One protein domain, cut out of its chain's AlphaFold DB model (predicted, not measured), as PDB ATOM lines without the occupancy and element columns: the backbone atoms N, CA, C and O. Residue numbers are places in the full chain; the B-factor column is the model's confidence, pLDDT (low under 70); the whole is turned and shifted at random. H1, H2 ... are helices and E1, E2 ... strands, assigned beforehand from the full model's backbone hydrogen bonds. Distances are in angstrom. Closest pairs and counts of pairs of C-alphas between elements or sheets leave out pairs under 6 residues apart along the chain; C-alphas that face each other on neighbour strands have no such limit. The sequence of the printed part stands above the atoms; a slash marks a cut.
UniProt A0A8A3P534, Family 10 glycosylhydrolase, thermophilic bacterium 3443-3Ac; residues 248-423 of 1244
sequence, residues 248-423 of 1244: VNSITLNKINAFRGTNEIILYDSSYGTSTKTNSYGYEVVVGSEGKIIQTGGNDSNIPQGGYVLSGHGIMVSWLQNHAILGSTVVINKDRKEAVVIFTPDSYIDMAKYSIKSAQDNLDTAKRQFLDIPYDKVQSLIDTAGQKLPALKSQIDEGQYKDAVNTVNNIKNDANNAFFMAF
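This is residues 248 to 423 of the 1244 residues of the protein "Family 10 glycosylhydrolase" of thermophilic bacterium 3443-3Ac (UniProt A0A8A3P534). Look for two lobes side by side: a strand lobe in which two small sheets, E2 E5 E3 E4 and E1 E7 E6, stand partly face to face with their strands crossed and H1 packed against both at one side, and a helical lobe in which H2, H3 and H5 form an up-and-down bundle, each running against the one before it. H2 follows E7 directly and runs past the E4 edge of the four-stranded sheet, while H4 carries on beyond H3 and packs on the near ends of H2 and H5. You will find 176 residues printed, with seven named strands and five named helices in the order E1 E2 E3 E4 E5 H1 E6 E7 H2 H3 H4 H5; both sheets are antiparallel, and the class is mixed, helices and strands. The whole is compact, with a radius of gyration of the C-alphas of 17.1 A and spans of 46 by 44 by 27 A.

Start with the four-stranded sheet: E2 is residues 265 to 269, E5 residues 308 to 313 and 16.9 A long, E3 residues 282 to 287 and 16.4 A long, and E4 residues 293 to 296. For the three-stranded sheet, find C-alpha 248 at (73.692, 8.655, -84.327), where E1 begins its run to residue 252; E7 is residues 338 to 343, 16.4 A long, and E6 is residues 329 to 333. H1, residues 315 to 323, measures 12.5 A. Find C-alpha 345 at (63.294, 14.818, -82.231); from there H2 runs 35.6 A to residue 368. H3, residues 375 to 387, measures 18.4 A, and H4, residues 389 to 397, 12.3 A. H5, residues 401 to 421, runs 29.9 A and ends with C-alpha 421 at (48.518, 14.959, -107.332).

In the four-stranded sheet, look for N 266 and O 311 between E2 and E5 at 2.8 A, N 285 and O 310 between E3 and E5 at 2.8 A, and N 286 and O 295 across the hairpin E3 and E4 at 2.9 A. In the other sheet, N 251 and O 339 join E1 to E7 at 2.9 A, and N 333 and O 338 the hairpin E6 and E7 at 2.8 A; these pairs are within hydrogen-bond range. Between the sheets, the closest C-alphas of E4 and E6, Ile 293 and Thr 329, are 6.3 A apart. H1 is on both sheets. Its height over the four-stranded one is 7.8 A, and its closest C-alpha pair with E3 is Val 317 and Tyr 283, 5.3 A; over the other its height is 11.2 A, and it runs along the strands, at 18 degrees to E1 on the local plane. H2 only grazes the four-stranded sheet, with residues 347 to 358; its Tyr 354 and Ile 294 of E4 are the closest C-alphas, 6.1 A. H2 and H5 touch at Ala 359 and Phe 419, their closest C-alphas, 4.5 A, and run the same way at a shallow tilt of 12 degrees. H3 touches H5, with Ala 385 and Ile 411 closest at 4.7 A between C-alphas, and runs the opposite way. H2 and H3 form a helical hairpin, closest at the C-alphas of Ile 356 and Ile 382, 6.1 A. H4 and H5 form another, closest at the C-alphas of Leu 392 and Ala 404, 5.3 A; H5 touches H4 with residues 401 to 408 alone. H3, H4 and H5 are apart from the seven strands. Every O i to N i+4 pair is within hydrogen-bond range in H1, H3, H4 and H5; in H2 19 of 20 are.

The two C-alphas farthest apart, those of Asp 335 and Asp 372, are 50.6 A from each other. The printed part has no cut. The long links are E1 to E2, E2 to E3 and E4 to E5; in the first, residues 255 to 256 pair in parallel with residues 266 to 267 of E2. The mean pLDDT of the printed part is 93.4, and no printed residue is under 70.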
ATOM      1  N   VAL A 248      72.406   8.162 -83.824       91.56
ATOM      2  CA  VAL A 248      73.692   8.655 -84.327       91.56
ATOM      3  C   VAL A 248      74.437   7.519 -85.000       91.56
ATOM      4  O   VAL A 248      74.781   6.527 -84.354       91.56
ATOM      5  N   ASN A 249      74.683   7.683 -86.298       93.38
ATOM      6  CA  ASN A 249      75.372   6.710 -87.135       93.38
ATOM      7  C   ASN A 249      76.543   7.391 -87.838       93.38
ATOM      8  O   ASN A 249      76.382   8.453 -88.434       93.38
ATOM      9  N   SER A 250      77.722   6.783 -87.782       91.69
ATOM     10  CA  SER A 250      78.914   7.270 -88.478       91.69
ATOM     11  C   SER A 250      79.305   6.321 -89.599       91.69
ATOM     12  O   SER A 250      79.200   5.105 -89.438       91.69
ATOM     13  N   ILE A 251      79.823   6.872 -90.690       94.94
ATOM     14  CA  ILE A 251      80.375   6.106 -91.800       94.94
ATOM     15  C   ILE A 251      81.683   6.714 -92.296       94.94
ATOM     16  O   ILE A 251      81.842   7.936 -92.355       94.94
ATOM     17  N   THR A 252      82.619   5.846 -92.667       95.81
ATOM     18  CA  THR A 252      83.872   6.244 -93.308       95.81
ATOM     19  C   THR A 252      83.641   6.441 -94.803       95.81
ATOM     20  O   THR A 252      83.204   5.529 -95.500       95.81
ATOM     21  N   LEU A 253      83.961   7.631 -95.300       96.06
ATOM     22  CA  LEU A 253      83.914   7.994 -96.709       96.06
ATOM     23  C   LEU A 253      85.057   7.317 -97.463       96.06
ATOM     24  O   LEU A 253      86.229   7.476 -97.111       96.06
ATOM     25  N   ASN A 254      84.738   6.618 -98.551       96.69
ATOM     26  CA  ASN A 254      85.770   6.022 -99.395       96.69
ATOM     27  C   ASN A 254      86.581   7.123-100.096       96.69
ATOM     28  O   ASN A 254      87.818   7.100-100.094       96.69
ATOM     29  N   LYS A 255      85.885   8.097-100.700       94.38
ATOM     30  CA  LYS A 255      86.481   9.190-101.485       94.38
ATOM     31  C   LYS A 255      85.654  10.477-101.360       94.38
ATOM     32  O   LYS A 255      84.514  10.463-100.899       94.38
ATOM     33  N   ILE A 256      86.244  11.584-101.804       94.94
ATOM     34  CA  ILE A 256      85.607  12.903-101.915       94.94
ATOM     35  C   ILE A 256      85.798  13.372-103.361       94.94
ATOM     36  O   ILE A 256      86.908  13.250-103.880       94.94
ATOM     37  N   ASN A 257      84.739  13.884-103.994       94.12
ATOM     38  CA  ASN A 257      84.745  14.455-105.346       94.12
ATOM     39  C   ASN A 257      85.375  13.529-106.403       94.12
ATOM     40  O   ASN A 257      86.184  13.953-107.227       94.12
ATOM     41  N   ALA A 258      85.019  12.243-106.364       92.31
ATOM     42  CA  ALA A 258      85.579  11.207-107.228       92.31
ATOM     43  C   ALA A 258      84.486  10.312-107.825       92.31
ATOM     44  O   ALA A 258      83.322  10.391-107.443       92.31
ATOM     45  N   PHE A 259      84.853   9.432-108.755       90.50
ATOM     46  CA  PHE A 259      83.933   8.422-109.283       90.50
ATOM     47  C   PHE A 259      83.476   7.438-108.185       90.50
ATOM     48  O   PHE A 259      84.308   6.949-107.412       90.50
ATOM     49  N   ARG A 260      82.168   7.138-108.151       92.38
ATOM     50  CA  ARG A 260      81.525   6.182-107.231       92.38
ATOM     51  C   ARG A 260      81.572   4.761-107.796       92.38
ATOM     52  O   ARG A 260      80.863   4.457-108.752       92.38
ATOM     53  N   GLY A 261      82.387   3.896-107.197       87.31
ATOM     54  CA  GLY A 261      82.426   2.465-107.496       87.31
ATOM     55  C   GLY A 261      81.394   1.647-106.711       87.31
ATOM     56  O   GLY A 261      80.688   2.158-105.840       87.31
ATOM     57  N   THR A 262      81.322   0.348-107.007       87.81
ATOM     58  CA  THR A 262      80.437  -0.600-106.317       87.81
ATOM     59  C   THR A 262      80.741  -0.662-104.819       87.81
ATOM     60  O   THR A 262      81.900  -0.796-104.437       87.81
ATOM     61  N   ASN A 263      79.703  -0.629-103.974       91.88
ATOM     62  CA  ASN A 263      79.810  -0.686-102.507       91.88
ATOM     63  C   ASN A 263      80.570   0.490-101.866       91.88
ATOM     64  O   ASN A 263      80.949   0.406-100.699       91.88
ATOM     65  N   GLU A 264      80.783   1.584-102.601       94.38
ATOM     66  CA  GLU A 264      81.424   2.790-102.080       94.38
ATOM     67  C   GLU A 264      80.396   3.854-101.670       94.38
ATOM     68  O   GLU A 264      79.285   3.916-102.206       94.38
ATOM     69  N   ILE A 265      80.803   4.723-100.742       96.44
ATOM     70  CA  ILE A 265      80.139   5.979-100.403       96.44
ATOM     71  C   ILE A 265      81.083   7.161-100.655       96.44
ATOM     72  O   ILE A 265      82.250   7.161-100.241       96.44
ATOM     73  N   ILE A 266      80.573   8.167-101.360       96.81
ATOM     74  CA  ILE A 266      81.326   9.324-101.844       96.81
ATOM     75  C   ILE A 266      80.644  10.604-101.377       96.81
ATOM     76  O   ILE A 266      79.417  10.711-101.396       96.81
ATOM     77  N   LEU A 267      81.452  11.584-100.984       97.38
ATOM     78  CA  LEU A 267      81.007  12.953-100.741       97.38
ATOM     79  C   LEU A 267      81.271  13.809-101.983       97.38
ATOM     80  O   LEU A 267      82.417  13.883-102.425       97.38
ATOM     81  N   TYR A 268      80.245  14.489-102.486       97.25
ATOM     82  CA  TYR A 268      80.351  15.494-103.541       97.25
ATOM     83  C   TYR A 268      80.041  16.881-102.985       97.25
ATOM     84  O   TYR A 268      78.951  17.103-102.466       97.25
ATOM     85  N   ASP A 269      80.971  17.823-103.095       94.75
ATOM     86  CA  ASP A 269      80.742  19.228-102.748       94.75
ATOM     87  C   ASP A 269      80.817  20.137-103.980       94.75
ATOM     88  O   ASP A 269      81.087  19.694-105.098       94.75
ATOM     89  N   SER A 270      80.566  21.432-103.783       92.31
ATOM     90  CA  SER A 270      80.479  22.409-104.872       92.31
ATOM     91  C   SER A 270      81.750  22.534-105.722       92.31
ATOM     92  O   SER A 270      81.693  23.133-106.792       92.31
ATOM     93  N   SER A 271      82.899  22.005-105.280       92.75
ATOM     94  CA  SER A 271      84.119  21.989-106.099       92.75
ATOM     95  C   SER A 271      84.125  20.893-107.172       92.75
ATOM     96  O   SER A 271      84.934  20.966-108.094       92.75
ATOM     97  N   TYR A 272      83.220  19.910-107.096       93.31
ATOM     98  CA  TYR A 272      83.062  18.878-108.124       93.31
ATOM     99  C   TYR A 272      82.281  19.375-109.349       93.31
ATOM    100  O   TYR A 272      82.611  19.033-110.483       93.31
ATOM    101  N   GLY A 273      81.248  20.194-109.127       92.19
ATOM    102  CA  GLY A 273      80.375  20.709-110.177       92.19
ATOM    103  C   GLY A 273      79.004  21.125-109.645       92.19
ATOM    104  O   GLY A 273      78.805  21.277-108.443       92.19
ATOM    105  N   THR A 274      78.045  21.306-110.556       92.50
ATOM    106  CA  THR A 274      76.652  21.635-110.205       92.50
ATOM    107  C   THR A 274      75.819  20.411-109.816       92.50
ATOM    108  O   THR A 274      74.778  20.569-109.187       92.50
ATOM    109  N   SER A 275      76.264  19.201-110.170       92.69
ATOM    110  CA  SER A 275      75.627  17.925-109.821       92.69
ATOM    111  C   SER A 275      76.672  16.816-109.654       92.69
ATOM    112  O   SER A 275      77.838  17.003-110.013       92.69
ATOM    113  N   THR A 276      76.275  15.670-109.101       90.94
ATOM    114  CA  THR A 276      77.194  14.563-108.774       90.94
ATOM    115  C   THR A 276      77.653  13.733-109.976       90.94
ATOM    116  O   THR A 276      78.635  13.003-109.861       90.94
ATOM    117  N   LYS A 277      76.983  13.834-111.134       87.94
ATOM    118  CA  LYS A 277      77.276  13.079-112.371       87.94
ATOM    119  C   LYS A 277      77.317  11.563-112.174       87.94
ATOM    120  O   LYS A 277      77.997  10.850-112.916       87.94
ATOM    121  N   THR A 278      76.608  11.061-111.167       83.81
ATOM    122  CA  THR A 278      76.579   9.639-110.840       83.81
ATOM    123  C   THR A 278      75.642   8.864-111.762       83.81
ATOM    124  O   THR A 278      74.698   9.399-112.337       83.81
ATOM    125  N   ASN A 279      75.946   7.579-111.944       75.44
ATOM    126  CA  ASN A 279      75.110   6.657-112.710       75.44
ATOM    127  C   ASN A 279      73.903   6.180-111.890       75.44
ATOM    128  O   ASN A 279      73.779   6.486-110.707       75.44
ATOM    129  N   SER A 280      73.071   5.344-112.501       70.69
ATOM    130  CA  SER A 280      71.803   4.924-111.920       70.69
ATOM    131  C   SER A 280      71.859   3.771-110.922       70.69
ATOM    132  O   SER A 280      70.838   3.171-110.636       70.69
ATOM    133  N   TYR A 281      73.030   3.385-110.419       73.94
ATOM    134  CA  TYR A 281      73.168   2.193-109.566       73.94
ATOM    135  C   TYR A 281      73.319   2.518-108.072       73.94
ATOM    136  O   TYR A 281      73.783   1.690-107.283       73.94
ATOM    137  N   GLY A 282      72.975   3.741-107.667       82.69
ATOM    138  CA  GLY A 282      73.147   4.192-106.293       82.69
ATOM    139  C   GLY A 282      71.967   4.969-105.739       82.69
ATOM    140  O   GLY A 282      70.865   4.950-106.280       82.69
ATOM    141  N   TYR A 283      72.222   5.612-104.610       87.94
ATOM    142  CA  TYR A 283      71.262   6.395-103.852       87.94
ATOM    143  C   TYR A 283      71.974   7.611-103.286       87.94
ATOM    144  O   TYR A 283      73.095   7.501-102.774       87.94
ATOM    145  N   GLU A 284      71.330   8.766-103.375       93.12
ATOM    146  CA  GLU A 284      71.917  10.030-102.963       93.12
ATOM    147  C   GLU A 284      71.116  10.726-101.869       93.12
ATOM    148  O   GLU A 284      69.902  10.584-101.735       93.12
ATOM    149  N   VAL A 285      71.838  11.478-101.049       95.62
ATOM    150  CA  VAL A 285      71.307  12.271 -99.950       95.62
ATOM    151  C   VAL A 285      71.876  13.669-100.093       95.62
ATOM    152  O   VAL A 285      73.086  13.874 -99.979       95.62
ATOM    153  N   VAL A 286      70.997  14.632-100.351       96.31
ATOM    154  CA  VAL A 286      71.369  16.031-100.543       96.31
ATOM    155  C   VAL A 286      71.339  16.739 -99.200       96.31
ATOM    156  O   VAL A 286      70.322  16.738 -98.499       96.31
ATOM    157  N   VAL A 287      72.455  17.369 -98.856       97.12
ATOM    158  CA  VAL A 287      72.656  18.085 -97.602       97.12
ATOM    159  C   VAL A 287      72.799  19.575 -97.891       97.12
ATOM    160  O   VAL A 287      73.663  19.994 -98.659       97.12
ATOM    161  N   GLY A 288      71.929  20.383 -97.286       95.88
ATOM    162  CA  GLY A 288      71.950  21.838 -97.416       95.88
ATOM    163  C   GLY A 288      73.121  22.491 -96.673       95.88
ATOM    164  O   GLY A 288      73.862  21.841 -95.938       95.88
ATOM    165  N   SER A 289      73.253  23.811 -96.813       94.56
ATOM    166  CA  SER A 289      74.331  24.596 -96.189       94.56
ATOM    167  C   SER A 289      74.339  24.568 -94.659       94.56
ATOM    168  O   SER A 289      75.369  24.811 -94.042       94.56
ATOM    169  N   GLU A 290      73.202  24.253 -94.038       91.81
ATOM    170  CA  GLU A 290      73.068  24.092 -92.583       91.81
ATOM    171  C   GLU A 290      73.448  22.678 -92.101       91.81
ATOM    172  O   GLU A 290      73.270  22.347 -90.932       91.81
ATOM    173  N   GLY A 291      73.922  21.807 -93.000       93.88
ATOM    174  CA  GLY A 291      74.211  20.408 -92.686       93.88
ATOM    175  C   GLY A 291      72.959  19.535 -92.572       93.88
ATOM    176  O   GLY A 291      73.054  18.402 -92.125       93.88
ATOM    177  N   LYS A 292      71.775  20.017 -92.960       95.94
ATOM    178  CA  LYS A 292      70.519  19.250 -92.904       95.94
ATOM    179  C   LYS A 292      70.281  18.457 -94.181       95.94
ATOM    180  O   LYS A 292      70.467  18.988 -95.273       95.94
ATOM    181  N   ILE A 293      69.812  17.217 -94.054       97.00
ATOM    182  CA  ILE A 293      69.329  16.431 -95.194       97.00
ATOM    183  C   ILE A 293      68.021  17.049 -95.689       97.00
ATOM    184  O   ILE A 293      67.019  17.022 -94.973       97.00
ATOM    185  N   ILE A 294      68.033  17.569 -96.916       95.00
ATOM    186  CA  ILE A 294      66.895  18.270 -97.535       95.00
ATOM    187  C   ILE A 294      66.204  17.453 -98.631       95.00
ATOM    188  O   ILE A 294      65.068  17.748 -98.992       95.00
ATOM    189  N   GLN A 295      66.878  16.425 -99.148       91.31
ATOM    190  CA  GLN A 295      66.349  15.497-100.144       91.31
ATOM    191  C   GLN A 295      67.058  14.147-100.011       91.31
ATOM    192  O   GLN A 295      68.241  14.080 -99.669       91.31
ATOM    193  N   THR A 296      66.326  13.074-100.289       90.06
ATOM    194  CA  THR A 296      66.807  11.691-100.248       90.06
ATOM    195  C   THR A 296      66.318  10.948-101.489       90.06
ATOM    196  O   THR A 296      65.160  11.123-101.867       90.06
ATOM    197  N   GLY A 297      67.158  10.098-102.071       83.62
ATOM    198  CA  GLY A 297      66.847   9.309-103.264       83.62
ATOM    199  C   GLY A 297      67.308   9.944-104.574       83.62
ATOM    200  O   GLY A 297      67.682  11.116-104.621       83.62
ATOM    201  N   GLY A 298      67.278   9.133-105.635       77.69
ATOM    202  CA  GLY A 298      67.758   9.484-106.974       77.69
ATOM    203  C   GLY A 298      69.275   9.354-107.154       77.69
ATOM    204  O   GLY A 298      69.998   8.921-106.251       77.69
ATOM    205  N   ASN A 299      69.732   9.742-108.346       81.50
ATOM    206  CA  ASN A 299      71.132   9.851-108.761       81.50
ATOM    207  C   ASN A 299      71.337  11.132-109.600       81.50
ATOM    208  O   ASN A 299      70.370  11.741-110.053       81.50
ATOM    209  N   ASP A 300      72.594  11.543-109.807       87.38
ATOM    210  CA  ASP A 300      72.973  12.829-110.426       87.38
ATOM    211  C   ASP A 300      72.307  14.058-109.769       87.38
ATOM    212  O   ASP A 300      71.860  14.997-110.432       87.38
ATOM    213  N   SER A 301      72.225  14.062-108.438       89.38
ATOM    214  CA  SER A 301      71.580  15.132-107.678       89.38
ATOM    215  C   SER A 301      72.314  16.458-107.843       89.38
ATOM    216  O   SER A 301      73.548  16.517-107.854       89.38
ATOM    217  N   ASN A 302      71.552  17.552-107.889       91.81
ATOM    218  CA  ASN A 302      72.121  18.894-107.828       91.81
ATOM    219  C   ASN A 302      72.828  19.107-106.487       91.81
ATOM    220  O   ASN A 302      72.268  18.831-105.424       91.81
ATOM    221  N   ILE A 303      74.045  19.646-106.541       95.44
ATOM    222  CA  ILE A 303      74.826  19.981-105.353       95.44
ATOM    223  C   ILE A 303      74.419  21.398-104.917       95.44
ATOM    224  O   ILE A 303      74.668  22.356-105.656       95.44
ATOM    225  N   PRO A 304      73.768  21.570-103.752       93.69
ATOM    226  CA  PRO A 304      73.279  22.873-103.320       93.69
ATOM    227  C   PRO A 304      74.438  23.804-102.957       93.69
ATOM    228  O   PRO A 304      75.475  23.377-102.445       93.69
ATOM    229  N   GLN A 305      74.249  25.107-103.171       91.62
ATOM    230  CA  GLN A 305      75.245  26.112-102.805       91.62
ATOM    231  C   GLN A 305      75.544  26.058-101.298       91.62
ATOM    232  O   GLN A 305      74.637  26.145-100.473       91.62
ATOM    233  N   GLY A 306      76.823  25.913-100.943       90.19
ATOM    234  CA  GLY A 306      77.274  25.797 -99.551       90.19
ATOM    235  C   GLY A 306      76.962  24.452 -98.881       90.19
ATOM    236  O   GLY A 306      77.334  24.275 -97.726       90.19
ATOM    237  N   GLY A 307      76.308  23.521 -99.581       95.00
ATOM    238  CA  GLY A 307      76.036  22.163 -99.116       95.00
ATOM    239  C   GLY A 307      76.818  21.104 -99.898       95.00
ATOM    240  O   GLY A 307      77.848  21.392-100.514       95.00
ATOM    241  N   TYR A 308      76.354  19.857 -99.834       96.75
ATOM    242  CA  TYR A 308      77.024  18.693-100.420       96.75
ATOM    243  C   TYR A 308      76.054  17.518-100.617       96.75
ATOM    244  O   TYR A 308      74.927  17.540-100.132       96.75
ATOM    245  N   VAL A 309      76.485  16.479-101.329       97.75
ATOM    246  CA  VAL A 309      75.725  15.243-101.557       97.75
ATOM    247  C   VAL A 309      76.528  14.048-101.052       97.75
ATOM    248  O   VAL A 309      77.704  13.900-101.385       97.75
ATOM    249  N   LEU A 310      75.895  13.185-100.258       97.50
ATOM    250  CA  LEU A 310      76.408  11.852 -99.940       97.50
ATOM    251  C   LEU A 310      75.798  10.843-100.902       97.50
ATOM    252  O   LEU A 310      74.582  10.784-101.055       97.50
ATOM    253  N   SER A 311      76.641  10.050-101.547       96.12
ATOM    254  CA  SER A 311      76.247   9.200-102.663       96.12
ATOM    255  C   SER A 311      76.788   7.790-102.467       96.12
ATOM    256  O   SER A 311      78.003   7.597-102.407       96.12
ATOM    257  N   GLY A 312      75.895   6.811-102.330       94.00
ATOM    258  CA  GLY A 312      76.228   5.419-102.020       94.00
ATOM    259  C   GLY A 312      75.823   4.456-103.131       94.00
ATOM    260  O   GLY A 312      74.835   4.683-103.821       94.00
ATOM    261  N   HIS A 313      76.576   3.370-103.302       90.62
ATOM    262  CA  HIS A 313      76.268   2.281-104.236       90.62
ATOM    263  C   HIS A 313      76.205   0.933-103.504       90.62
ATOM    264  O   HIS A 313      76.932   0.714-102.537       90.62
ATOM    265  N   GLY A 314      75.392  -0.010-103.994       87.38
ATOM    266  CA  GLY A 314      75.347  -1.387-103.485       87.38
ATOM    267  C   GLY A 314      74.956  -1.422-102.009       87.38
ATOM    268  O   GLY A 314      73.962  -0.813-101.631       87.38
ATOM    269  N   ILE A 315      75.758  -2.055-101.148       89.44
ATOM    270  CA  ILE A 315      75.463  -2.109 -99.701       89.44
ATOM    271  C   ILE A 315      75.355  -0.720 -99.041       89.44
ATOM    272  O   ILE A 315      74.689  -0.565 -98.018       89.44
ATOM    273  N   MET A 316      75.970   0.309 -99.639       93.88
ATOM    274  CA  MET A 316      75.904   1.682 -99.132       93.88
ATOM    275  C   MET A 316      74.574   2.370 -99.454       93.88
ATOM    276  O   MET A 316      74.213   3.321 -98.765       93.88
ATOM    277  N   VAL A 317      73.808   1.867-100.432       89.81
ATOM    278  CA  VAL A 317      72.416   2.292-100.656       89.81
ATOM    279  C   VAL A 317      71.572   1.945 -99.434       89.81
ATOM    280  O   VAL A 317      70.953   2.832 -98.851       89.81
ATOM    281  N   SER A 318      71.625   0.687 -98.986       89.38
ATOM    282  CA  SER A 318      70.891   0.240 -97.800       89.38
ATOM    283  C   SER A 318      71.317   1.008 -96.549       89.38
ATOM    284  O   SER A 318      70.476   1.361 -95.727       89.38
ATOM    285  N   TRP A 319      72.610   1.317 -96.411       93.88
ATOM    286  CA  TRP A 319      73.089   2.135 -95.298       93.88
ATOM    287  C   TRP A 319      72.471   3.543 -95.316       93.88
ATOM    288  O   TRP A 319      71.926   3.983 -94.304       93.88
ATOM    289  N   LEU A 320      72.495   4.234 -96.463       94.12
ATOM    290  CA  LEU A 320      71.896   5.566 -96.589       94.12
ATOM    291  C   LEU A 320      70.387   5.535 -96.331       94.12
ATOM    292  O   LEU A 320      69.895   6.338 -95.546       94.12
ATOM    293  N   GLN A 321      69.660   4.580 -96.908       89.75
ATOM    294  CA  GLN A 321      68.214   4.452 -96.707       89.75
ATOM    295  C   GLN A 321      67.837   4.216 -95.235       89.75
ATOM    296  O   GLN A 321      66.844   4.763 -94.755       89.75
ATOM    297  N   ASN A 322      68.646   3.449 -94.498       90.62
ATOM    298  CA  ASN A 322      68.372   3.108 -93.101       90.62
ATOM    299  C   ASN A 322      68.809   4.188 -92.099       90.62
ATOM    300  O   ASN A 322      68.260   4.257 -90.996       90.62
ATOM    301  N   HIS A 323      69.804   5.012 -92.445       92.75
ATOM    302  CA  HIS A 323      70.453   5.913 -91.485       92.75
ATOM    303  C   HIS A 323      70.396   7.399 -91.863       92.75
ATOM    304  O   HIS A 323      70.410   8.236 -90.963       92.75
ATOM    305  N   ALA A 324      70.296   7.745 -93.149       94.56
ATOM    306  CA  ALA A 324      70.301   9.115 -93.666       94.56
ATOM    307  C   ALA A 324      68.882   9.639 -93.935       94.56
ATOM    308  O   ALA A 324      68.476   9.908 -95.063       94.56
ATOM    309  N   ILE A 325      68.120   9.780 -92.852       93.12
ATOM    310  CA  ILE A 325      66.703  10.150 -92.879       93.12
ATOM    311  C   ILE A 325      66.542  11.652 -93.179       93.12
ATOM    312  O   ILE A 325      67.270  12.475 -92.622       93.12
ATOM    313  N   LEU A 326      65.554  12.036 -93.998       93.94
ATOM    314  CA  LEU A 326      65.205  13.441 -94.264       93.94
ATOM    315  C   LEU A 326      65.090  14.262 -92.960       93.94
ATOM    316  O   LEU A 326      64.436  13.828 -92.013       93.94
ATOM    317  N   GLY A 327      65.716  15.443 -92.906       94.75
ATOM    318  CA  GLY A 327      65.768  16.307 -91.717       94.75
ATOM    319  C   GLY A 327      66.869  15.974 -90.697       94.75
ATOM    320  O   GLY A 327      67.082  16.741 -89.755       94.75
ATOM    321  N   SER A 328      67.605  14.868 -90.869       95.94
ATOM    322  CA  SER A 328      68.797  14.594 -90.049       95.94
ATOM    323  C   SER A 328      69.881  15.640 -90.296       95.94
ATOM    324  O   SER A 328      69.993  16.191 -91.393       95.94
ATOM    325  N   THR A 329      70.718  15.871 -89.292       96.44
ATOM    326  CA  THR A 329      71.945  16.656 -89.431       96.44
ATOM    327  C   THR A 329      73.085  15.735 -89.862       96.44
ATOM    328  O   THR A 329      73.259  14.654 -89.305       96.44
ATOM    329  N   VAL A 330      73.884  16.165 -90.829       96.00
ATOM    330  CA  VAL A 330      75.109  15.512 -91.274       96.00
ATOM    331  C   VAL A 330      76.287  16.403 -90.906       96.00
ATOM    332  O   VAL A 330      76.326  17.587 -91.239       96.00
ATOM    333  N   VAL A 331      77.259  15.818 -90.214       94.25
ATOM    334  CA  VAL A 331      78.525  16.463 -89.869       94.25
ATOM    335  C   VAL A 331      79.641  15.736 -90.606       94.25
ATOM    336  O   VAL A 331      79.805  14.526 -90.458       94.25
ATOM    337  N   ILE A 332      80.403  16.472 -91.415       92.31
ATOM    338  CA  ILE A 332      81.518  15.926 -92.192       92.31
ATOM    339  C   ILE A 332      82.836  16.298 -91.527       92.31
ATOM    340  O   ILE A 332      83.141  17.475 -91.344       92.31
ATOM    341  N   ASN A 333      83.663  15.292 -91.262       87.69
ATOM    342  CA  ASN A 333      85.065  15.471 -90.928       87.69
ATOM    343  C   ASN A 333      85.920  15.012 -92.117       87.69
ATOM    344  O   ASN A 333      86.115  13.813 -92.331       87.69
ATOM    345  N   LYS A 334      86.414  15.968 -92.914       85.38
ATOM    346  CA  LYS A 334      87.201  15.667 -94.123       85.38
ATOM    347  C   LYS A 334      88.559  15.037 -93.796       85.38
ATOM    348  O   LYS A 334      88.975  14.137 -94.521       85.38
ATOM    349  N   ASP A 335      89.190  15.430 -92.688       84.50
ATOM    350  CA  ASP A 335      90.499  14.909 -92.268       84.50
ATOM    351  C   ASP A 335      90.420  13.429 -91.875       84.50
ATOM    352  O   ASP A 335      91.270  12.626 -92.255       84.50
ATOM    353  N   ARG A 336      89.349  13.043 -91.169       84.44
ATOM    354  CA  ARG A 336      89.062  11.645 -90.808       84.44
ATOM    355  C   ARG A 336      88.326  10.871 -91.901       84.44
ATOM    356  O   ARG A 336      88.092   9.678 -91.723       84.44
ATOM    357  N   LYS A 337      87.950  11.527 -93.007       91.81
ATOM    358  CA  LYS A 337      87.042  10.995 -94.038       91.81
ATOM    359  C   LYS A 337      85.804  10.354 -93.416       91.81
ATOM    360  O   LYS A 337      85.490   9.202 -93.676       91.81
ATOM    361  N   GLU A 338      85.112  11.092 -92.567       92.94
ATOM    362  CA  GLU A 338      83.987  10.575 -91.796       92.94
ATOM    363  C   GLU A 338      82.754  11.448 -92.016       92.94
ATOM    364  O   GLU A 338      82.847  12.677 -92.009       92.94
ATOM    365  N   ALA A 339      81.600  10.808 -92.180       95.00
ATOM    366  CA  ALA A 339      80.297  11.451 -92.124       95.00
ATOM    367  C   ALA A 339      79.519  10.914 -90.922       95.00
ATOM    368  O   ALA A 339      79.386   9.702 -90.751       95.00
ATOM    369  N   VAL A 340      79.000  11.816 -90.094       94.81
ATOM    370  CA  VAL A 340      78.169  11.480 -88.938       94.81
ATOM    371  C   VAL A 340      76.760  11.985 -89.189       94.81
ATOM    372  O   VAL A 340      76.553  13.181 -89.367       94.81
ATOM    373  N   VAL A 341      75.799  11.068 -89.211       96.00
ATOM    374  CA  VAL A 341      74.379  11.362 -89.379       96.00
ATOM    375  C   VAL A 341      73.694  11.312 -88.021       96.00
ATOM    376  O   VAL A 341      73.757  10.302 -87.316       96.00
ATOM    377  N   ILE A 342      73.046  12.414 -87.668       94.06
ATOM    378  CA  ILE A 342      72.431  12.669 -86.372       94.06
ATOM    379  C   ILE A 342      70.946  12.939 -86.597       94.06
ATOM    380  O   ILE A 342      70.565  13.947 -87.194       94.06
ATOM    381  N   PHE A 343      70.114  12.039 -86.092       93.56
ATOM    382  CA  PHE A 343      68.669  12.185 -86.047       93.56
ATOM    383  C   PHE A 343      68.234  12.460 -84.607       93.56
ATOM    384  O   PHE A 343      68.557  11.681 -83.708       93.56
ATOM    385  N   THR A 344      67.509  13.556 -84.396       91.25
ATOM    386  CA  THR A 344      66.952  13.959 -83.094       91.25
ATOM    387  C   THR A 344      65.445  14.205 -83.227       91.25
ATOM    388  O   THR A 344      64.938  14.254 -84.349       91.25
ATOM    389  N   PRO A 345      64.699  14.436 -82.131       89.44
ATOM    390  CA  PRO A 345      63.294  14.818 -82.231       89.44
ATOM    391  C   PRO A 345      63.050  16.050 -83.120       89.44
ATOM    392  O   PRO A 345      62.083  16.064 -83.878       89.44
ATOM    393  N   ASP A 346      63.952  17.040 -83.121       90.31
ATOM    394  CA  ASP A 346      63.842  18.211 -84.006       90.31
ATOM    395  C   ASP A 346      63.941  17.847 -85.497       90.31
ATOM    396  O   ASP A 346      63.341  18.519 -86.338       90.31
ATOM    397  N   SER A 347      64.612  16.742 -85.842       94.19
ATOM    398  CA  SER A 347      64.643  16.233 -87.217       94.19
ATOM    399  C   SER A 347      63.248  15.887 -87.744       94.19
ATOM    400  O   SER A 347      63.036  15.972 -88.951       94.19
ATOM    401  N   TYR A 348      62.263  15.566 -86.890       95.00
ATOM    402  CA  TYR A 348      60.875  15.390 -87.334       95.00
ATOM    403  C   TYR A 348      60.244  16.699 -87.830       95.00
ATOM    404  O   TYR A 348      59.473  16.681 -88.791       95.00
ATOM    405  N   ILE A 349      60.585  17.843 -87.226       95.62
ATOM    406  CA  ILE A 349      60.111  19.159 -87.682       95.62
ATOM    407  C   ILE A 349      60.729  19.490 -89.037       95.62
ATOM    408  O   ILE A 349      60.025  19.930 -89.946       95.62
ATOM    409  N   ASP A 350      62.032  19.256 -89.190       95.81
ATOM    410  CA  ASP A 350      62.734  19.481 -90.454       95.81
ATOM    411  C   ASP A 350      62.197  18.554 -91.554       95.81
ATOM    412  O   ASP A 350      61.885  19.007 -92.654       95.81
ATOM    413  N   MET A 351      61.970  17.276 -91.236       95.50
ATOM    414  CA  MET A 351      61.333  16.306 -92.130       95.50
ATOM    415  C   MET A 351      59.961  16.789 -92.612       95.50
ATOM    416  O   MET A 351      59.673  16.729 -93.812       95.50
ATOM    417  N   ALA A 352      59.122  17.285 -91.698       97.25
ATOM    418  CA  ALA A 352      57.821  17.860 -92.020       97.25
ATOM    419  C   ALA A 352      57.958  19.071 -92.960       97.25
ATOM    420  O   ALA A 352      57.321  19.108 -94.014       97.25
ATOM    421  N   LYS A 353      58.833  20.027 -92.623       97.06
ATOM    422  CA  LYS A 353      59.073  21.239 -93.423       97.06
ATOM    423  C   LYS A 353      59.577  20.920 -94.828       97.06
ATOM    424  O   LYS A 353      59.038  21.463 -95.789       97.06
ATOM    425  N   TYR A 354      60.568  20.040 -94.972       95.12
ATOM    426  CA  TYR A 354      61.111  19.681 -96.285       95.12
ATOM    427  C   TYR A 354      60.119  18.870 -97.123       95.12
ATOM    428  O   TYR A 354      60.042  19.077 -98.333       95.12
ATOM    429  N   SER A 355      59.291  18.026 -96.496       95.19
ATOM    430  CA  SER A 355      58.211  17.319 -97.201       95.19
ATOM    431  C   SER A 355      57.177  18.297 -97.770       95.19
ATOM    432  O   SER A 355      56.842  18.212 -98.952       95.19
ATOM    433  N   ILE A 356      56.718  19.259 -96.957       97.75
ATOM    434  CA  ILE A 356      55.784  20.324 -97.365       97.75
ATOM    435  C   ILE A 356      56.404  21.184 -98.469       97.75
ATOM    436  O   ILE A 356      55.774  21.411 -99.500       97.75
ATOM    437  N   LYS A 357      57.657  21.621 -98.282       95.62
ATOM    438  CA  LYS A 357      58.380  22.422 -99.272       95.62
ATOM    439  C   LYS A 357      58.489  21.693-100.607       95.62
ATOM    440  O   LYS A 357      58.212  22.288-101.638       95.62
ATOM    441  N   SER A 358      58.845  20.414-100.593       92.25
ATOM    442  CA  SER A 358      58.961  19.628-101.818       92.25
ATOM    443  C   SER A 358      57.622  19.500-102.560       92.25
ATOM    444  O   SER A 358      57.589  19.608-103.785       92.25
ATOM    445  N   ALA A 359      56.507  19.331-101.840       96.19
ATOM    446  CA  ALA A 359      55.172  19.343-102.439       96.19
ATOM    447  C   ALA A 359      54.814  20.715-103.041       96.19
ATOM    448  O   ALA A 359      54.282  20.776-104.150       96.19
ATOM    449  N   GLN A 360      55.157  21.808-102.350       98.19
ATOM    450  CA  GLN A 360      54.956  23.174-102.843       98.19
ATOM    451  C   GLN A 360      55.799  23.466-104.090       98.19
ATOM    452  O   GLN A 360      55.263  23.960-105.077       98.19
ATOM    453  N   ASP A 361      57.082  23.101-104.090       94.50
ATOM    454  CA  ASP A 361      57.979  23.298-105.235       94.50
ATOM    455  C   ASP A 361      57.474  22.533-106.478       94.50
ATOM    456  O   ASP A 361      57.552  23.036-107.608       94.50
ATOM    457  N   ASN A 362      56.903  21.334-106.283       94.56
ATOM    458  CA  ASN A 362      56.292  20.565-107.369       94.56
ATOM    459  C   ASN A 362      55.001  21.229-107.885       94.56
ATOM    460  O   ASN A 362      54.827  21.385-109.094       94.56
ATOM    461  N   LEU A 363      54.130  21.709-106.988       97.94
ATOM    462  CA  LEU A 363      52.929  22.470-107.352       97.94
ATOM    463  C   LEU A 363      53.273  23.754-108.126       97.94
ATOM    464  O   LEU A 363      52.633  24.068-109.130       97.94
ATOM    465  N   ASP A 364      54.293  24.490-107.696       97.62
ATOM    466  CA  ASP A 364      54.727  25.723-108.354       97.62
ATOM    467  C   ASP A 364      55.330  25.443-109.735       97.62
ATOM    468  O   ASP A 364      55.139  26.209-110.685       97.62
ATOM    469  N   THR A 365      56.016  24.312-109.887       95.25
ATOM    470  CA  THR A 365      56.460  23.818-111.195       95.25
ATOM    471  C   THR A 365      55.270  23.469-112.084       95.25
ATOM    472  O   THR A 365      55.216  23.938-113.222       95.25
ATOM    473  N   ALA A 366      54.269  22.762-111.558       96.31
ATOM    474  CA  ALA A 366      53.051  22.429-112.288       96.31
ATOM    475  C   ALA A 366      52.233  23.667-112.710       96.31
ATOM    476  O   ALA A 366      51.630  23.674-113.785       96.31
ATOM    477  N   LYS A 367      52.227  24.738-111.900       96.56
ATOM    478  CA  LYS A 367      51.613  26.036-112.246       96.56
ATOM    479  C   LYS A 367      52.357  26.709-113.395       96.56
ATOM    480  O   LYS A 367      51.732  27.083-114.382       96.56
ATOM    481  N   ARG A 368      53.692  26.803-113.311       96.12
ATOM    482  CA  ARG A 368      54.532  27.353-114.396       96.12
ATOM    483  C   ARG A 368      54.387  26.569-115.698       96.12
ATOM    484  O   ARG A 368      54.489  27.157-116.768       96.12
ATOM    485  N   GLN A 369      54.149  25.263-115.587       95.56
ATOM    486  CA  GLN A 369      53.968  24.352-116.712       95.56
ATOM    487  C   GLN A 369      52.527  24.252-117.225       95.56
ATOM    488  O   GLN A 369      52.292  23.522-118.177       95.56
ATOM    489  N   PHE A 370      51.549  24.947-116.632       96.88
ATOM    490  CA  PHE A 370      50.130  24.809-116.999       96.88
ATOM    491  C   PHE A 370      49.668  23.336-117.088       96.88
ATOM    492  O   PHE A 370      48.984  22.937-118.043       96.88
ATOM    493  N   LEU A 371      50.100  22.504-116.130       96.12
ATOM    494  CA  LEU A 371      49.674  21.106-116.031       96.12
ATOM    495  C   LEU A 371      48.191  21.029-115.644       96.12
ATOM    496  O   LEU A 371      47.721  21.777-114.791       96.12
ATOM    497  N   ASP A 372      47.441  20.111-116.250       95.94
ATOM    498  CA  ASP A 372      46.034  19.892-115.901       95.94
ATOM    499  C   ASP A 372      45.928  19.067-114.608       95.94
ATOM    500  O   ASP A 372      45.811  17.843-114.622       95.94
ATOM    501  N   ILE A 373      46.043  19.761-113.474       97.06
ATOM    502  CA  ILE A 373      45.993  19.197-112.120       97.06
ATOM    503  C   ILE A 373      44.979  19.956-111.249       97.06
ATOM    504  O   ILE A 373      44.653  21.115-111.529       97.06
ATOM    505  N   PRO A 374      44.481  19.363-110.147       96.56
ATOM    506  CA  PRO A 374      43.550  20.042-109.251       96.56
ATOM    507  C   PRO A 374      44.278  21.020-108.306       96.56
ATOM    508  O   PRO A 374      44.371  20.762-107.106       96.56
ATOM    509  N   TYR A 375      44.781  22.145-108.837       97.06
ATOM    510  CA  TYR A 375      45.618  23.128-108.123       97.06
ATOM    511  C   TYR A 375      45.122  23.477-106.711       97.06
ATOM    512  O   TYR A 375      45.899  23.417-105.759       97.06
ATOM    513  N   ASP A 376      43.831  23.786-106.563       96.62
ATOM    514  CA  ASP A 376      43.242  24.203-105.282       96.62
ATOM    515  C   ASP A 376      43.248  23.060-104.253       96.62
ATOM    516  O   ASP A 376      43.520  23.267-103.072       96.62
ATOM    517  N   LYS A 377      43.011  21.821-104.707       97.50
ATOM    518  CA  LYS A 377      43.037  20.631-103.847       97.50
ATOM    519  C   LYS A 377      44.465  20.278-103.427       97.50
ATOM    520  O   LYS A 377      44.675  19.897-102.280       97.50
ATOM    521  N   VAL A 378      45.437  20.424-104.332       98.31
ATOM    522  CA  VAL A 378      46.862  20.229-104.015       98.31
ATOM    523  C   VAL A 378      47.318  21.263-102.985       98.31
ATOM    524  O   VAL A 378      47.883  20.882-101.963       98.31
ATOM    525  N   GLN A 379      47.007  22.547-103.199       98.44
ATOM    526  CA  GLN A 379      47.345  23.614-102.253       98.44
ATOM    527  C   GLN A 379      46.695  23.373-100.882       98.44
ATOM    528  O   GLN A 379      47.376  23.437 -99.867       98.44
ATOM    529  N   SER A 380      45.414  22.990-100.843       98.44
ATOM    530  CA  SER A 380      44.706  22.706 -99.589       98.44
ATOM    531  C   SER A 380      45.347  21.576 -98.766       98.44
ATOM    532  O   SER A 380      45.398  21.671 -97.537       98.44
ATOM    533  N   LEU A 381      45.871  20.526 -99.410       98.06
ATOM    534  CA  LEU A 381      46.611  19.462 -98.719       98.06
ATOM    535  C   LEU A 381      47.939  19.967 -98.144       98.06
ATOM    536  O   LEU A 381      48.273  19.635 -97.007       98.06
ATOM    537  N   ILE A 382      48.671  20.794 -98.896       98.69
ATOM    538  CA  ILE A 382      49.920  21.421 -98.435       98.69
ATOM    539  C   ILE A 382      49.641  22.327 -97.229       98.69
ATOM    540  O   ILE A 382      50.337  22.243 -96.217       98.69
ATOM    541  N   ASP A 383      48.582  23.133 -97.294       98.44
ATOM    542  CA  ASP A 383      48.181  24.031 -96.211       98.44
ATOM    543  C   ASP A 383      47.761  23.235 -94.963       98.44
ATOM    544  O   ASP A 383      48.174  23.557 -93.847       98.44
ATOM    545  N   THR A 384      47.007  22.143 -95.142       98.00
ATOM    546  CA  THR A 384      46.603  21.224 -94.059       98.00
ATOM    547  C   THR A 384      47.814  20.575 -93.389       98.00
ATOM    548  O   THR A 384      47.866  20.458 -92.162       98.00
ATOM    549  N   ALA A 385      48.811  20.177 -94.180       98.06
ATOM    550  CA  ALA A 385      50.077  19.663 -93.676       98.06
ATOM    551  C   ALA A 385      50.819  20.741 -92.859       98.06
ATOM    552  O   ALA A 385      51.279  20.476 -91.747       98.06
ATOM    553  N   GLY A 386      50.863  21.980 -93.360       98.06
ATOM    554  CA  GLY A 386      51.462  23.130 -92.676       98.06
ATOM    555  C   GLY A 386      50.792  23.483 -91.344       98.06
ATOM    556  O   GLY A 386      51.487  23.750 -90.363       98.06
ATOM    557  N   GLN A 387      49.461  23.404 -91.259       98.06
ATOM    558  CA  GLN A 387      48.693  23.696 -90.036       98.06
ATOM    559  C   GLN A 387      49.011  22.754 -88.863       98.06
ATOM    560  O   GLN A 387      48.763  23.105 -87.711       98.06
ATOM    561  N   LYS A 388      49.590  21.575 -89.128       98.25
ATOM    562  CA  LYS A 388      49.979  20.593 -88.099       98.25
ATOM    563  C   LYS A 388      51.378  20.844 -87.521       98.25
ATOM    564  O   LYS A 388      51.710  20.273 -86.483       98.25
ATOM    565  N   LEU A 389      52.193  21.708 -88.141       97.50
ATOM    566  CA  LEU A 389      53.553  22.017 -87.674       97.50
ATOM    567  C   LEU A 389      53.606  22.588 -86.242       97.50
ATOM    568  O   LEU A 389      54.466  22.139 -85.483       97.50
ATOM    569  N   PRO A 390      52.726  23.523 -85.821       97.56
ATOM    570  CA  PRO A 390      52.743  24.030 -84.448       97.56
ATOM    571  C   PRO A 390      52.463  22.938 -83.409       97.56
ATOM    572  O   PRO A 390      53.136  22.885 -82.383       97.56
ATOM    573  N   ALA A 391      51.524  22.029 -83.698       97.12
ATOM    574  CA  ALA A 391      51.221  20.895 -82.827       97.12
ATOM    575  C   ALA A 391      52.416  19.936 -82.721       97.12
ATOM    576  O   ALA A 391      52.792  19.559 -81.614       97.12
ATOM    577  N   LEU A 392      53.064  19.618 -83.850       97.06
ATOM    578  CA  LEU A 392      54.292  18.819 -83.870       97.06
ATOM    579  C   LEU A 392      55.392  19.454 -83.005       97.06
ATOM    580  O   LEU A 392      56.040  18.758 -82.225       97.06
ATOM    581  N   LYS A 393      55.588  20.776 -83.117       94.88
ATOM    582  CA  LYS A 393      56.580  21.494 -82.309       94.88
ATOM    583  C   LYS A 393      56.253  21.414 -80.816       94.88
ATOM    584  O   LYS A 393      57.136  21.056 -80.043       94.88
ATOM    585  N   SER A 394      54.998  21.656 -80.428       93.44
ATOM    586  CA  SER A 394      54.552  21.549 -79.028       93.44
ATOM    587  C   SER A 394      54.785  20.148 -78.464       93.44
ATOM    588  O   SER A 394      55.351  20.008 -77.386       93.44
ATOM    589  N   GLN A 395      54.429  19.105 -79.221       93.62
ATOM    590  CA  GLN A 395      54.620  17.708 -78.819       93.62
ATOM    591  C   GLN A 395      56.099  17.383 -78.574       93.62
ATOM    592  O   GLN A 395      56.431  16.743 -77.577       93.62
ATOM    593  N   ILE A 396      57.002  17.855 -79.440       89.31
ATOM    594  CA  ILE A 396      58.451  17.678 -79.260       89.31
ATOM    595  C   ILE A 396      58.951  18.441 -78.028       89.31
ATOM    596  O   ILE A 396      59.668  17.862 -77.210       89.31
ATOM    597  N   ASP A 397      58.521  19.692 -77.848       84.62
ATOM    598  CA  ASP A 397      58.884  20.532 -76.695       84.62
ATOM    599  C   ASP A 397      58.285  20.022 -75.369       84.62
ATOM    600  O   ASP A 397      58.707  20.404 -74.273       84.62
ATOM    601  N   GLU A 398      57.265  19.169 -75.434       84.31
ATOM    602  CA  GLU A 398      56.632  18.482 -74.305       84.31
ATOM    603  C   GLU A 398      57.157  17.061 -74.076       84.31
ATOM    604  O   GLU A 398      56.756  16.432 -73.099       84.31
ATOM    605  N   GLY A 399      58.059  16.556 -74.923       80.75
ATOM    606  CA  GLY A 399      58.574  15.188 -74.820       80.75
ATOM    607  C   GLY A 399      57.562  14.103 -75.222       80.75
ATOM    608  O   GLY A 399      57.764  12.924 -74.930       80.75
ATOM    609  N   GLN A 400      56.473  14.468 -75.904       88.62
ATOM    610  CA  GLN A 400      55.428  13.564 -76.403       88.62
ATOM    611  C   GLN A 400      55.839  12.932 -77.744       88.62
ATOM    612  O   GLN A 400      55.171  13.084 -78.770       88.62
ATOM    613  N   TYR A 401      56.968  12.218 -77.766       86.81
ATOM    614  CA  TYR A 401      57.578  11.756 -79.019       86.81
ATOM    615  C   TYR A 401      56.700  10.787 -79.821       86.81
ATOM    616  O   TYR A 401      56.681  10.850 -81.046       86.81
ATOM    617  N   LYS A 402      55.907   9.939 -79.156       88.44
ATOM    618  CA  LYS A 402      54.973   9.032 -79.843       88.44
ATOM    619  C   LYS A 402      53.909   9.799 -80.638       88.44
ATOM    620  O   LYS A 402      53.620   9.443 -81.780       88.44
ATOM    621  N   ASP A 403      53.363  10.865 -80.058       93.31
ATOM    622  CA  ASP A 403      52.377  11.711 -80.731       93.31
ATOM    623  C   ASP A 403      53.033  12.546 -81.833       93.31
ATOM    624  O   ASP A 403      52.483  12.639 -82.929       93.31
ATOM    625  N   ALA A 404      54.254  13.042 -81.603       93.25
ATOM    626  CA  ALA A 404      55.053  13.720 -82.623       93.25
ATOM    627  C   ALA A 404      55.300  12.832 -83.856       93.25
ATOM    628  O   ALA A 404      55.117  13.290 -84.985       93.25
ATOM    629  N   VAL A 405      55.643  11.551 -83.661       93.19
ATOM    630  CA  VAL A 405      55.823  10.566 -84.745       93.19
ATOM    631  C   VAL A 405      54.530  10.363 -85.541       93.19
ATOM    632  O   VAL A 405      54.551  10.332 -86.774       93.19
ATOM    633  N   ASN A 406      53.381  10.272 -84.869       95.75
ATOM    634  CA  ASN A 406      52.092  10.178 -85.556       95.75
ATOM    635  C   ASN A 406      51.788  11.456 -86.355       95.75
ATOM    636  O   ASN A 406      51.390  11.384 -87.520       95.75
ATOM    637  N   THR A 407      52.024  12.629 -85.764       97.88
ATOM    638  CA  THR A 407      51.795  13.928 -86.407       97.88
ATOM    639  C   THR A 407      52.683  14.123 -87.636       97.88
ATOM    640  O   THR A 407      52.168  14.480 -88.696       97.88
ATOM    641  N   VAL A 408      53.990  13.846 -87.554       96.81
ATOM    642  CA  VAL A 408      54.898  13.972 -88.712       96.81
ATOM    643  C   VAL A 408      54.548  12.978 -89.818       96.81
ATOM    644  O   VAL A 408      54.583  13.347 -90.989       96.81
ATOM    645  N   ASN A 409      54.130  11.752 -89.488       96.06
ATOM    646  CA  ASN A 409      53.673  10.792 -90.494       96.06
ATOM    647  C   ASN A 409      52.401  11.278 -91.204       96.06
ATOM    648  O   ASN A 409      52.311  11.174 -92.427       96.06
ATOM    649  N   ASN A 410      51.463  11.889 -90.475       97.50
ATOM    650  CA  ASN A 410      50.285  12.520 -91.073       97.50
ATOM    651  C   ASN A 410      50.663  13.690 -91.994       97.50
ATOM    652  O   ASN A 410      50.144  13.778 -93.104       97.50
ATOM    653  N   ILE A 411      51.601  14.548 -91.577       98.25
ATOM    654  CA  ILE A 411      52.119  15.641 -92.415       98.25
ATOM    655  C   ILE A 411      52.755  15.094 -93.697       98.25
ATOM    656  O   ILE A 411      52.460  15.578 -94.787       98.25
ATOM    657  N   LYS A 412      53.607  14.070 -93.585       95.38
ATOM    658  CA  LYS A 412      54.247  13.427 -94.741       95.38
ATOM    659  C   LYS A 412      53.231  12.810 -95.684       95.38
ATOM    660  O   LYS A 412      53.401  12.917 -96.891       95.38
ATOM    661  N   ASN A 413      52.193  12.170 -95.153       95.50
ATOM    662  CA  ASN A 413      51.134  11.582 -95.963       95.50
ATOM    663  C   ASN A 413      50.395  12.654 -96.771       95.50
ATOM    664  O   ASN A 413      50.217  12.474 -97.974       95.50
ATOM    665  N   ASP A 414      50.029  13.779 -96.152       97.62
ATOM    666  CA  ASP A 414      49.384  14.897 -96.852       97.62
ATOM    667  C   ASP A 414      50.314  15.520 -97.902       97.62
ATOM    668  O   ASP A 414      49.907  15.718 -99.048       97.62
ATOM    669  N   ALA A 415      51.578  15.762 -97.543       97.00
ATOM    670  CA  ALA A 415      52.578  16.317 -98.450       97.00
ATOM    671  C   ALA A 415      52.882  15.379 -99.632       97.00
ATOM    672  O   ALA A 415      52.969  15.833-100.769       97.00
ATOM    673  N   ASN A 416      52.999  14.069 -99.401       94.50
ATOM    674  CA  ASN A 416      53.200  13.085-100.465       94.50
ATOM    675  C   ASN A 416      51.964  12.971-101.363       94.50
ATOM    676  O   ASN A 416      52.111  12.958-102.579       94.50
ATOM    677  N   ASN A 417      50.752  12.956-100.796       96.81
ATOM    678  CA  ASN A 417      49.522  12.974-101.592       96.81
ATOM    679  C   ASN A 417      49.463  14.227-102.481       96.81
ATOM    680  O   ASN A 417      49.168  14.116-103.669       96.81
ATOM    681  N   ALA A 418      49.793  15.402-101.934       98.06
ATOM    682  CA  ALA A 418      49.885  16.644-102.699       98.06
ATOM    683  C   ALA A 418      50.952  16.559-103.805       98.06
ATOM    684  O   ALA A 418      50.689  16.945-104.941       98.06
ATOM    685  N   PHE A 419      52.125  16.000-103.495       96.31
ATOM    686  CA  PHE A 419      53.195  15.786-104.467       96.31
ATOM    687  C   PHE A 419      52.743  14.880-105.620       96.31
ATOM    688  O   PHE A 419      52.956  15.232-106.776       96.31
ATOM    689  N   PHE A 420      52.083  13.752-105.331       96.50
ATOM    690  CA  PHE A 420      51.571  12.831-106.353       96.50
ATOM    691  C   PHE A 420      50.507  13.495-107.230       96.50
ATOM    692  O   PHE A 420      50.554  13.388-108.452       96.50
ATOM    693  N   MET A 421      49.586  14.246-106.623       97.75
ATOM    694  CA  MET A 421      48.518  14.959-107.332       97.75
ATOM    695  C   MET A 421      49.011  16.109-108.222       97.75
ATOM    696  O   MET A 421      48.236  16.630-109.023       97.75
ATOM    697  N   ALA A 422      50.276  16.520-108.093       97.25
ATOM    698  CA  ALA A 422      50.886  17.526-108.955       97.25
ATOM    699  C   ALA A 422      51.403  16.956-110.296       97.25
ATOM    700  O   ALA A 422      51.993  17.691-111.087       97.25
ATOM    701  N   PHE A 423      51.141  15.675-110.585       96.56
ATOM    702  CA  PHE A 423      51.374  15.060-111.891       96.56
ATOM    703  C   PHE A 423      50.073  14.941-112.691       96.56
ATOM    704  O   PHE A 423      49.053  14.474-112.191       96.56
TER     705      PHE A 423